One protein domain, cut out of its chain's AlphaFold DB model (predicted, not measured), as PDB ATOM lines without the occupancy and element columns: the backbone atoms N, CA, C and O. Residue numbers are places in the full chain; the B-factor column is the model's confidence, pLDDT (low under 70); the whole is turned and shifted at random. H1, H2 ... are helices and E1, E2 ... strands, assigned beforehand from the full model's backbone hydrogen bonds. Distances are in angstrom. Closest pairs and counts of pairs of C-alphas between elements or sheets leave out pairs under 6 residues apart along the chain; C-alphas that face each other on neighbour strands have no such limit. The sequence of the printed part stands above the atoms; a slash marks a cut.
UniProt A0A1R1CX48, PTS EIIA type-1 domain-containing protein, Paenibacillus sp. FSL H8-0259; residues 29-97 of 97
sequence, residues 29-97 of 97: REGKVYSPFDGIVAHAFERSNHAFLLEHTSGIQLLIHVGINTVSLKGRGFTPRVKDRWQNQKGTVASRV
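AT A GLANCE: This is residues 29 to 97 of the 97 residues of the protein "PTS EIIA type-1 domain-containing protein" of Paenibacillus sp. FSL H8-0259 (UniProt A0A1R1CX48). With little regular structure, sheet E2 E3 E4 stands across from ribbon E1 E5, both antiparallel; residues 74 to 92 loop along one side, pairing briefly with E2 and E5, and H1 sits at one end. Five named strands and helix H1, mostly strand, hold under half of the 69 printed residues. It is compact: radius of gyration of the C-alphas 11.3 A, spans 33, 22 and 18 A.

IN THESE COORDINATES: Find E1, residues 32 to 34, from (-34.190, 2.833, 91.342). Then follow E2, 39 to 43; E3, 51 to 55, 13.6 A long; E4, 61 to 65; H1, 70 to 73; and E5, 93 to 96, ending at C-alpha (-34.382, 6.852, 89.336).

HOW THE PARTS SIT: E2 E3 E4 form a meander, each strand antiparallel to the one before: N 42 to O 53 and N 54 to O 62 are 2.8 A, within hydrogen-bond range. E1 and E5 show N 33 to O 95, 2.8 A. E5 is apart from E3.

THE WHOLE: The printed part has no cut; H1 to E5 is a long link; no printed residue is under 70 in pLDDT.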
ATOM      1  N   ARG A  29     -34.259  -5.082  89.536       93.62
ATOM      2  CA  ARG A  29     -35.683  -5.467  89.581       93.62
ATOM      3  C   ARG A  29     -36.622  -4.274  89.413       93.62
ATOM      4  O   ARG A  29     -37.780  -4.459  89.062       93.62
ATOM      5  N   GLU A  30     -36.126  -3.066  89.664       94.38
ATOM      6  CA  GLU A  30     -36.852  -1.807  89.502       94.38
ATOM      7  C   GLU A  30     -35.909  -0.684  89.038       94.38
ATOM      8  O   GLU A  30     -34.688  -0.800  89.155       94.38
ATOM      9  N   GLY A  31     -36.482   0.415  88.542       96.00
ATOM     10  CA  GLY A  31     -35.778   1.611  88.059       96.00
ATOM     11  C   GLY A  31     -35.336   2.561  89.175       96.00
ATOM     12  O   GLY A  31     -35.629   3.758  89.150       96.00
ATOM     13  N   LYS A  32     -34.703   2.032  90.224       97.25
ATOM     14  CA  LYS A  32     -34.190   2.833  91.342       97.25
ATOM     15  C   LYS A  32     -32.828   2.342  91.782       97.25
ATOM     16  O   LYS A  32     -32.598   1.147  91.936       97.25
ATOM     17  N   VAL A  33     -31.961   3.302  92.065       96.75
ATOM     18  CA  VAL A  33     -30.657   3.070  92.669       96.75
ATOM     19  C   VAL A  33     -30.699   3.585  94.094       96.75
ATOM     20  O   VAL A  33     -31.048   4.742  94.341       96.75
ATOM     21  N   TYR A  34     -30.340   2.715  95.026       97.06
ATOM     22  CA  TYR A  34     -30.338   2.991  96.454       97.06
ATOM     23  C   TYR A  34     -28.914   3.125  96.966       97.06
ATOM     24  O   TYR A  34     -28.020   2.423  96.492       97.06
ATOM     25  N   SER A  35     -28.708   3.985  97.964       96.88
ATOM     26  CA  SER A  35     -27.429   4.001  98.663       96.88
ATOM     27  C   SER A  35     -27.270   2.735  99.521       96.88
ATOM     28  O   SER A  35     -28.168   2.426 100.313       96.88
ATOM     29  N   PRO A  36     -26.162   1.984  99.397       95.94
ATOM     30  CA  PRO A  36     -25.962   0.734 100.128       95.94
ATOM     31  C   PRO A  36     -25.470   0.930 101.573       95.94
ATOM     32  O   PRO A  36     -25.555  -0.006 102.372       95.94
ATOM     33  N   PHE A  37     -24.978   2.122 101.920       97.44
ATOM     34  CA  PHE A  37     -24.432   2.469 103.237       97.44
ATOM     35  C   PHE A  37     -24.587   3.967 103.532       97.44
ATOM     36  O   PHE A  37     -24.969   4.729 102.649       97.44
ATOM     37  N   ASP A  38     -24.274   4.391 104.756       98.12
ATOM     38  CA  ASP A  38     -24.212   5.806 105.144       98.12
ATOM     39  C   ASP A  38     -22.888   6.432 104.691       98.12
ATOM     40  O   ASP A  38     -21.829   5.816 104.827       98.12
ATOM     41  N   GLY A  39     -22.925   7.645 104.144       97.06
ATOM     42  CA  GLY A  39     -21.716   8.266 103.608       97.06
ATOM     43  C   GLY A  39     -21.961   9.571 102.869       97.06
ATOM     44  O   GLY A  39     -22.922  10.296 103.144       97.06
ATOM     45  N   ILE A  40     -21.062   9.868 101.936       98.06
ATOM     46  CA  ILE A  40     -21.122  11.058 101.092       98.06
ATOM     47  C   ILE A  40     -20.964  10.690  99.616       98.06
ATOM     48  O   ILE A  40     -20.194   9.802  99.256       98.06
ATOM     49  N   VAL A  41     -21.656  11.415  98.741       97.94
ATOM     50  CA  VAL A  41     -21.385  11.380  97.302       97.94
ATOM     51  C   VAL A  41     -20.114  12.179  97.034       97.94
ATOM     52  O   VAL A  41     -20.114  13.410  97.081       97.94
ATOM     53  N   ALA A  42     -19.019  11.471  96.773       97.81
ATOM     54  CA  ALA A  42     -17.731  12.063  96.438       97.81
ATOM     55  C   ALA A  42     -17.739  12.677  95.029       97.81
ATOM     56  O   ALA A  42     -17.129  13.724  94.828       97.81
ATOM     57  N   HIS A  43     -18.453  12.056  94.079       97.69
ATOM     58  CA  HIS A  43     -18.634  12.587  92.724       97.69
ATOM     59  C   HIS A  43     -19.910  12.057  92.041       97.69
ATOM     60  O   HIS A  43     -20.167  10.854  92.081       97.69
ATOM     61  N   ALA A  44     -20.693  12.915  91.382       95.69
ATOM     62  CA  ALA A  44     -22.024  12.597  90.845       95.69
ATOM     63  C   ALA A  44     -22.137  12.509  89.303       95.69
ATOM     64  O   ALA A  44     -23.249  12.384  88.797       95.69
ATOM     65  N   PHE A  45     -21.035  12.578  88.538       96.31
ATOM     66  CA  PHE A  45     -21.008  12.489  87.056       96.31
ATOM     67  C   PHE A  45     -22.193  13.189  86.341       96.31
ATOM     68  O   PHE A  45     -22.832  12.630  85.435       96.31
ATOM     69  N   GLU A  46     -22.462  14.440  86.723       93.62
ATOM     70  CA  GLU A  46     -23.715  15.179  86.464       93.62
ATOM     71  C   GLU A  46     -24.095  15.321  84.979       93.62
ATOM     72  O   GLU A  46     -25.263  15.457  84.620       93.62
ATOM     73  N   ARG A  47     -23.115  15.257  84.069       92.88
ATOM     74  CA  ARG A  47     -23.376  15.320  82.618       92.88
ATOM     75  C   ARG A  47     -24.126  14.101  82.087       92.88
ATOM     76  O   ARG A  47     -24.725  14.162  81.017       92.88
ATOM     77  N   SER A  48     -24.020  12.975  82.779       96.06
ATOM     78  CA  SER A  48     -24.493  11.679  82.298       96.06
ATOM     79  C   SER A  48     -25.462  11.003  83.258       96.06
ATOM     80  O   SER A  48     -26.253  10.188  82.799       96.06
ATOM     81  N   ASN A  49     -25.412  11.334  84.556       96.56
ATOM     82  CA  ASN A  49     -26.322  10.878  85.616       96.56
ATOM     83  C   ASN A  49     -26.461   9.351  85.789       96.56
ATOM     84  O   ASN A  49     -27.301   8.894  86.564       96.56
ATOM     85  N   HIS A  50     -25.635   8.566  85.097       95.94
ATOM     86  CA  HIS A  50     -25.668   7.101  85.101       95.94
ATOM     87  C   HIS A  50     -24.723   6.472  86.131       95.94
ATOM     88  O   HIS A  50     -24.778   5.264  86.345       95.94
ATOM     89  N   ALA A  51     -23.847   7.265  86.748       96.12
ATOM     90  CA  ALA A  51     -22.875   6.784  87.715       96.12
ATOM     91  C   ALA A  51     -22.655   7.801  88.834       96.12
ATOM     92  O   ALA A  51     -22.857   8.998  88.638       96.12
ATOM     93  N   PHE A  52     -22.233   7.326  90.001       96.62
ATOM     94  CA  PHE A  52     -21.795   8.167  91.113       96.62
ATOM     95  C   PHE A  52     -20.844   7.396  92.032       96.62
ATOM     96  O   PHE A  52     -20.951   6.179  92.192       96.62
ATOM     97  N   LEU A  53     -19.897   8.123  92.620       97.25
ATOM     98  CA  LEU A  53     -18.916   7.624  93.572       97.25
ATOM     99  C   LEU A  53     -19.382   7.954  94.989       97.25
ATOM    100  O   LEU A  53     -19.560   9.125  95.332       97.25
ATOM    101  N   LEU A  54     -19.578   6.925  95.805       97.88
ATOM    102  CA  LEU A  54     -19.875   7.043  97.227       97.88
ATOM    103  C   LEU A  54     -18.607   6.827  98.041       97.88
ATOM    104  O   LEU A  54     -17.805   5.956  97.716       97.88
ATOM    105  N   GLU A  55     -18.469   7.564  99.131       98.19
ATOM    106  CA  GLU A  55     -17.393   7.394 100.097       98.19
ATOM    107  C   GLU A  55     -17.981   7.124 101.482       98.19
ATOM    108  O   GLU A  55     -18.825   7.871 101.987       98.19
ATOM    109  N   HIS A  56     -17.552   6.012 102.072       97.81
ATOM    110  CA  HIS A  56     -17.853   5.648 103.448       97.81
ATOM    111  C   HIS A  56     -16.874   6.351 104.398       97.81
ATOM    112  O   HIS A  56     -15.730   6.619 104.038       97.81
ATOM    113  N   THR A  57     -17.269   6.576 105.650       95.06
ATOM    114  CA  THR A  57     -16.429   7.245 106.666       95.06
ATOM    115  C   THR A  57     -15.116   6.517 106.971       95.06
ATOM    116  O   THR A  57     -14.177   7.127 107.469       95.06
ATOM    117  N   SER A  58     -15.019   5.226 106.642       96.62
ATOM    118  CA  SER A  58     -13.776   4.448 106.733       96.62
ATOM    119  C   SER A  58     -12.793   4.696 105.579       96.62
ATOM    120  O   SER A  58     -11.756   4.039 105.533       96.62
ATOM    121  N   GLY A  59     -13.136   5.548 104.609       94.44
ATOM    122  CA  GLY A  59     -12.340   5.811 103.405       94.44
ATOM    123  C   GLY A  59     -12.558   4.819 102.257       94.44
ATOM    124  O   GLY A  59     -11.904   4.928 101.223       94.44
ATOM    125  N   ILE A  60     -13.472   3.849 102.398       94.69
ATOM    126  CA  ILE A  60     -13.841   2.959 101.287       94.69
ATOM    127  C   ILE A  60     -14.657   3.756 100.273       94.69
ATOM    128  O   ILE A  60     -15.649   4.392 100.634       94.69
ATOM    129  N   GLN A  61     -14.277   3.654  99.001       95.75
ATOM    130  CA  GLN A  61     -15.018   4.239  97.894       95.75
ATOM    131  C   GLN A  61     -15.741   3.157  97.091       95.75
ATOM    132  O   GLN A  61     -15.181   2.104  96.789       95.75
ATOM    133  N   LEU A  62     -16.998   3.430  96.745       96.06
ATOM    134  CA  LEU A  62     -17.842   2.570  95.927       96.06
ATOM    135  C   LEU A  62     -18.331   3.349  94.712       96.06
ATOM    136  O   LEU A  62     -19.109   4.294  94.843       96.06
ATOM    137  N   LEU A  63     -17.923   2.914  93.524       95.38
ATOM    138  CA  LEU A  63     -18.514   3.385  92.281       95.38
ATOM    139  C   LEU A  63     -19.775   2.576  91.978       95.38
ATOM    140  O   LEU A  63     -19.720   1.355  91.845       95.38
ATOM    141  N   ILE A  64     -20.899   3.265  91.806       95.62
ATOM    142  CA  ILE A  64     -22.107   2.679  91.228       95.62
ATOM    143  C   ILE A  64     -22.206   3.160  89.785       95.62
ATOM    144  O   ILE A  64     -22.265   4.363  89.544       95.62
ATOM    145  N   HIS A  65     -22.236   2.223  88.839       94.56
ATOM    146  CA  HIS A  65     -22.428   2.473  87.412       94.56
ATOM    147  C   HIS A  65     -23.675   1.724  86.932       94.56
ATOM    148  O   HIS A  65     -23.807   0.518  87.144       94.56
ATOM    149  N   VAL A  66     -24.609   2.434  86.307       94.88
ATOM    150  CA  VAL A  66     -25.905   1.881  85.906       94.88
ATOM    151  C   VAL A  66     -25.899   1.524  84.427       94.88
ATOM    152  O   VAL A  66     -25.826   2.403  83.571       94.88
ATOM    153  N   GLY A  67     -26.067   0.237  84.130       91.25
ATOM    154  CA  GLY A  67     -26.120  -0.287  82.763       91.25
ATOM    155  C   GLY A  67     -24.749  -0.344  82.086       91.25
ATOM    156  O   GLY A  67     -23.725  -0.164  82.732       91.25
ATOM    157  N   ILE A  68     -24.740  -0.615  80.781       89.75
ATOM    158  CA  ILE A  68     -23.537  -0.663  79.935       89.75
ATOM    159  C   ILE A  68     -23.706   0.392  78.841       89.75
ATOM    160  O   ILE A  68     -24.808   0.555  78.312       89.75
ATOM    161  N   ASN A  69     -22.639   1.127  78.512       89.75
ATOM    162  CA  ASN A  69     -22.643   2.204  77.509       89.75
ATOM    163  C   ASN A  69     -23.677   3.326  77.754       89.75
ATOM    164  O   ASN A  69     -23.994   4.099  76.844       89.75
ATOM    165  N   THR A  70     -24.199   3.471  78.973       94.31
ATOM    166  CA  THR A  70     -25.264   4.433  79.312       94.31
ATOM    167  C   THR A  70     -24.795   5.884  79.315       94.31
ATOM    168  O   THR A  70     -25.614   6.787  79.146       94.31
ATOM    169  N   VAL A  71     -23.484   6.135  79.358       93.88
ATOM    170  CA  VAL A  71     -22.902   7.464  79.103       93.88
ATOM    171  C   VAL A  71     -23.372   8.069  77.770       93.88
ATOM    172  O   VAL A  71     -23.605   9.276  77.678       93.88
ATOM    173  N   SER A  72     -23.603   7.231  76.750       94.12
ATOM    174  CA  SER A  72     -24.093   7.649  75.427       94.12
ATOM    175  C   SER A  72     -25.510   8.240  75.458       94.12
ATOM    176  O   SER A  72     -25.889   8.998  74.561       94.12
ATOM    177  N   LEU A  73     -26.281   7.961  76.516       96.31
ATOM    178  CA  LEU A  73     -27.624   8.501  76.711       96.31
ATOM    179  C   LEU A  73     -27.607   9.978  77.114       96.31
ATOM    180  O   LEU A  73     -28.649  10.630  77.007       96.31
ATOM    181  N   LYS A  74     -26.445  10.520  77.515       95.56
ATOM    182  CA  LYS A  74     -26.251  11.934  77.887       95.56
ATOM    183  C   LYS A  74     -27.264  12.402  78.942       95.56
ATOM    184  O   LYS A  74     -27.904  13.437  78.781       95.56
ATOM    185  N   GLY A  75     -27.476  11.588  79.978       95.88
ATOM    186  CA  GLY A  75     -28.416  11.883  81.065       95.88
ATOM    187  C   GLY A  75     -29.875  11.523  80.791       95.88
ATOM    188  O   GLY A  75     -30.672  11.510  81.726       95.88
ATOM    189  N   ARG A  76     -30.254  11.178  79.552       96.75
ATOM    190  CA  ARG A  76     -31.633  10.765  79.248       96.75
ATOM    191  C   ARG A  76     -31.967   9.441  79.935       96.75
ATOM    192  O   ARG A  76     -31.186   8.499  79.864       96.75
ATOM    193  N   GLY A  77     -33.144   9.387  80.557       96.19
ATOM    194  CA  GLY A  77     -33.613   8.236  81.339       96.19
ATOM    195  C   GLY A  77     -33.220   8.287  82.818       96.19
ATOM    196  O   GLY A  77     -33.801   7.572  83.614       96.19
ATOM    197  N   PHE A  78     -32.312   9.178  83.222       97.62
ATOM    198  CA  PHE A  78     -31.874   9.280  84.613       97.62
ATOM    199  C   PHE A  78     -32.507  10.485  85.308       97.62
ATOM    200  O   PHE A  78     -32.505  11.597  84.784       97.62
ATOM    201  N   THR A  79     -33.014  10.279  86.521       97.50
ATOM    202  CA  THR A  79     -33.485  11.341  87.423       97.50
ATOM    203  C   THR A  79     -32.697  11.258  88.733       97.50
ATOM    204  O   THR A  79     -33.154  10.615  89.689       97.50
ATOM    205  N   PRO A  80     -31.491  11.853  88.788       95.19
ATOM    206  CA  PRO A  80     -30.653  11.805  89.978       95.19
ATOM    207  C   PRO A  80     -31.272  12.628  91.113       95.19
ATOM    208  O   PRO A  80     -31.916  13.654  90.898       95.19
ATOM    209  N   ARG A  81     -31.057  12.178  92.348       94.56
ATOM    210  CA  ARG A  81     -31.344  12.916  93.592       94.56
ATOM    211  C   ARG A  81     -30.064  13.276  94.346       94.56
ATOM    212  O   ARG A  81     -30.122  13.713  95.491       94.56
ATOM    213  N   VAL A  82     -28.925  13.062  93.698       93.31
ATOM    214  CA  VAL A  82     -27.586  13.231  94.246       93.31
ATOM    215  C   VAL A  82     -26.855  14.362  93.544       93.31
ATOM    216  O   VAL A  82     -27.122  14.662  92.383       93.31
ATOM    217  N   LYS A  83     -25.923  14.963  94.273       95.81
ATOM    218  CA  LYS A  83     -24.936  15.933  93.798       95.81
ATOM    219  C   LYS A  83     -23.653  15.739  94.595       95.81
ATOM    220  O   LYS A  83     -23.686  15.091  95.647       95.81
ATOM    221  N   ASP A  84     -22.560  16.331  94.138       97.00
ATOM    222  CA  ASP A  84     -21.303  16.306  94.881       97.00
ATOM    223  C   ASP A  84     -21.513  16.811  96.317       97.00
ATOM    224  O   ASP A  84     -22.251  17.768  96.576       97.00
ATOM    225  N   ARG A  85     -20.873  16.124  97.267       96.94
ATOM    226  CA  ARG A  85     -20.964  16.359  98.715       96.94
ATOM    227  C   ARG A  85     -22.332  16.090  99.352       96.94
ATOM    228  O   ARG A  85     -22.512  16.395 100.531       96.94
ATOM    229  N   TRP A  86     -23.296  15.507  98.637       96.75
ATOM    230  CA  TRP A  86     -24.564  15.105  99.249       96.75
ATOM    231  C   TRP A  86     -24.336  14.015 100.302       96.75
ATOM    232  O   TRP A  86     -23.753  12.974 100.003       96.75
ATOM    233  N   GLN A  87     -24.793  14.263 101.531       96.75
ATOM    234  CA  GLN A  87     -24.786  13.268 102.600       96.75
ATOM    235  C   GLN A  87     -25.951  12.307 102.405       96.75
ATOM    236  O   GLN A  87     -27.089  12.732 102.188       96.75
ATOM    237  N   ASN A  88     -25.668  11.017 102.508       95.00
ATOM    238  CA  ASN A  88     -26.645   9.974 102.273       95.00
ATOM    239  C   ASN A  88     -26.762   9.034 103.469       95.00
ATOM    240  O   ASN A  88     -25.804   8.787 104.196       95.00
ATOM    241  N   GLN A  89     -27.941   8.435 103.585       97.12
ATOM    242  CA  GLN A  89     -28.209   7.312 104.476       97.12
ATOM    243  C   GLN A  89     -28.473   6.054 103.652       97.12
ATOM    244  O   GLN A  89     -28.960   6.128 102.514       97.12
ATOM    245  N   LYS A  90     -28.157   4.899 104.225       97.38
ATOM    246  CA  LYS A  90     -28.449   3.585 103.670       97.38
ATOM    247  C   LYS A  90     -29.938   3.473 103.346       97.38
ATOM    248  O   LYS A  90     -30.795   3.801 104.159       97.38
ATOM    249  N   GLY A  91     -30.248   2.970 102.155       96.56
ATOM    250  CA  GLY A  91     -31.622   2.777 101.694       96.56
ATOM    251  C   GLY A  91     -32.297   4.037 101.146       96.56
ATOM    252  O   GLY A  91     -33.434   3.955 100.685       96.56
ATOM    253  N   THR A  92     -31.620   5.187 101.113       96.94
ATOM    254  CA  THR A  92     -32.141   6.371 100.415       96.94
ATOM    255  C   THR A  92     -31.999   6.208  98.901       96.94
ATOM    256  O   THR A  92     -30.985   5.713  98.407       96.94
ATOM    257  N   VAL A  93     -33.014   6.638  98.144       97.00
ATOM    258  CA  VAL A  93     -32.988   6.629  96.671       97.00
ATOM    259  C   VAL A  93     -32.023   7.702  96.167       97.00
ATOM    260  O   VAL A  93     -32.301   8.894  96.302       97.00
ATOM    261  N   ALA A  94     -30.931   7.270  95.540       95.75
ATOM    262  CA  ALA A  94     -29.918   8.126  94.933       95.75
ATOM    263  C   ALA A  94     -30.288   8.536  93.498       95.75
ATOM    264  O   ALA A  94     -30.059   9.669  93.085       95.75
ATOM    265  N   SER A  95     -30.901   7.638  92.726       96.69
ATOM    266  CA  SER A  95     -31.341   7.942  91.362       96.69
ATOM    267  C   SER A  95     -32.543   7.093  90.968       96.69
ATOM    268  O   SER A  95     -32.713   5.977  91.463       96.69
ATOM    269  N   ARG A  96     -33.385   7.628  90.084       97.00
ATOM    270  CA  ARG A  96     -34.382   6.852  89.336       97.00
ATOM    271  C   ARG A  96     -33.911   6.698  87.894       97.00
ATOM    272  O   ARG A  96     -33.278   7.614  87.370       97.00
ATOM    273  N   VAL A  97     -34.212   5.548  87.303       92.81
ATOM    274  CA  VAL A  97     -33.758   5.100  85.977       92.81
ATOM    275  C   VAL A  97     -34.954   4.572  85.199       92.81
ATOM    276  O   VAL A  97     -35.819   3.950  85.859       92.81
TER     277      VAL A  97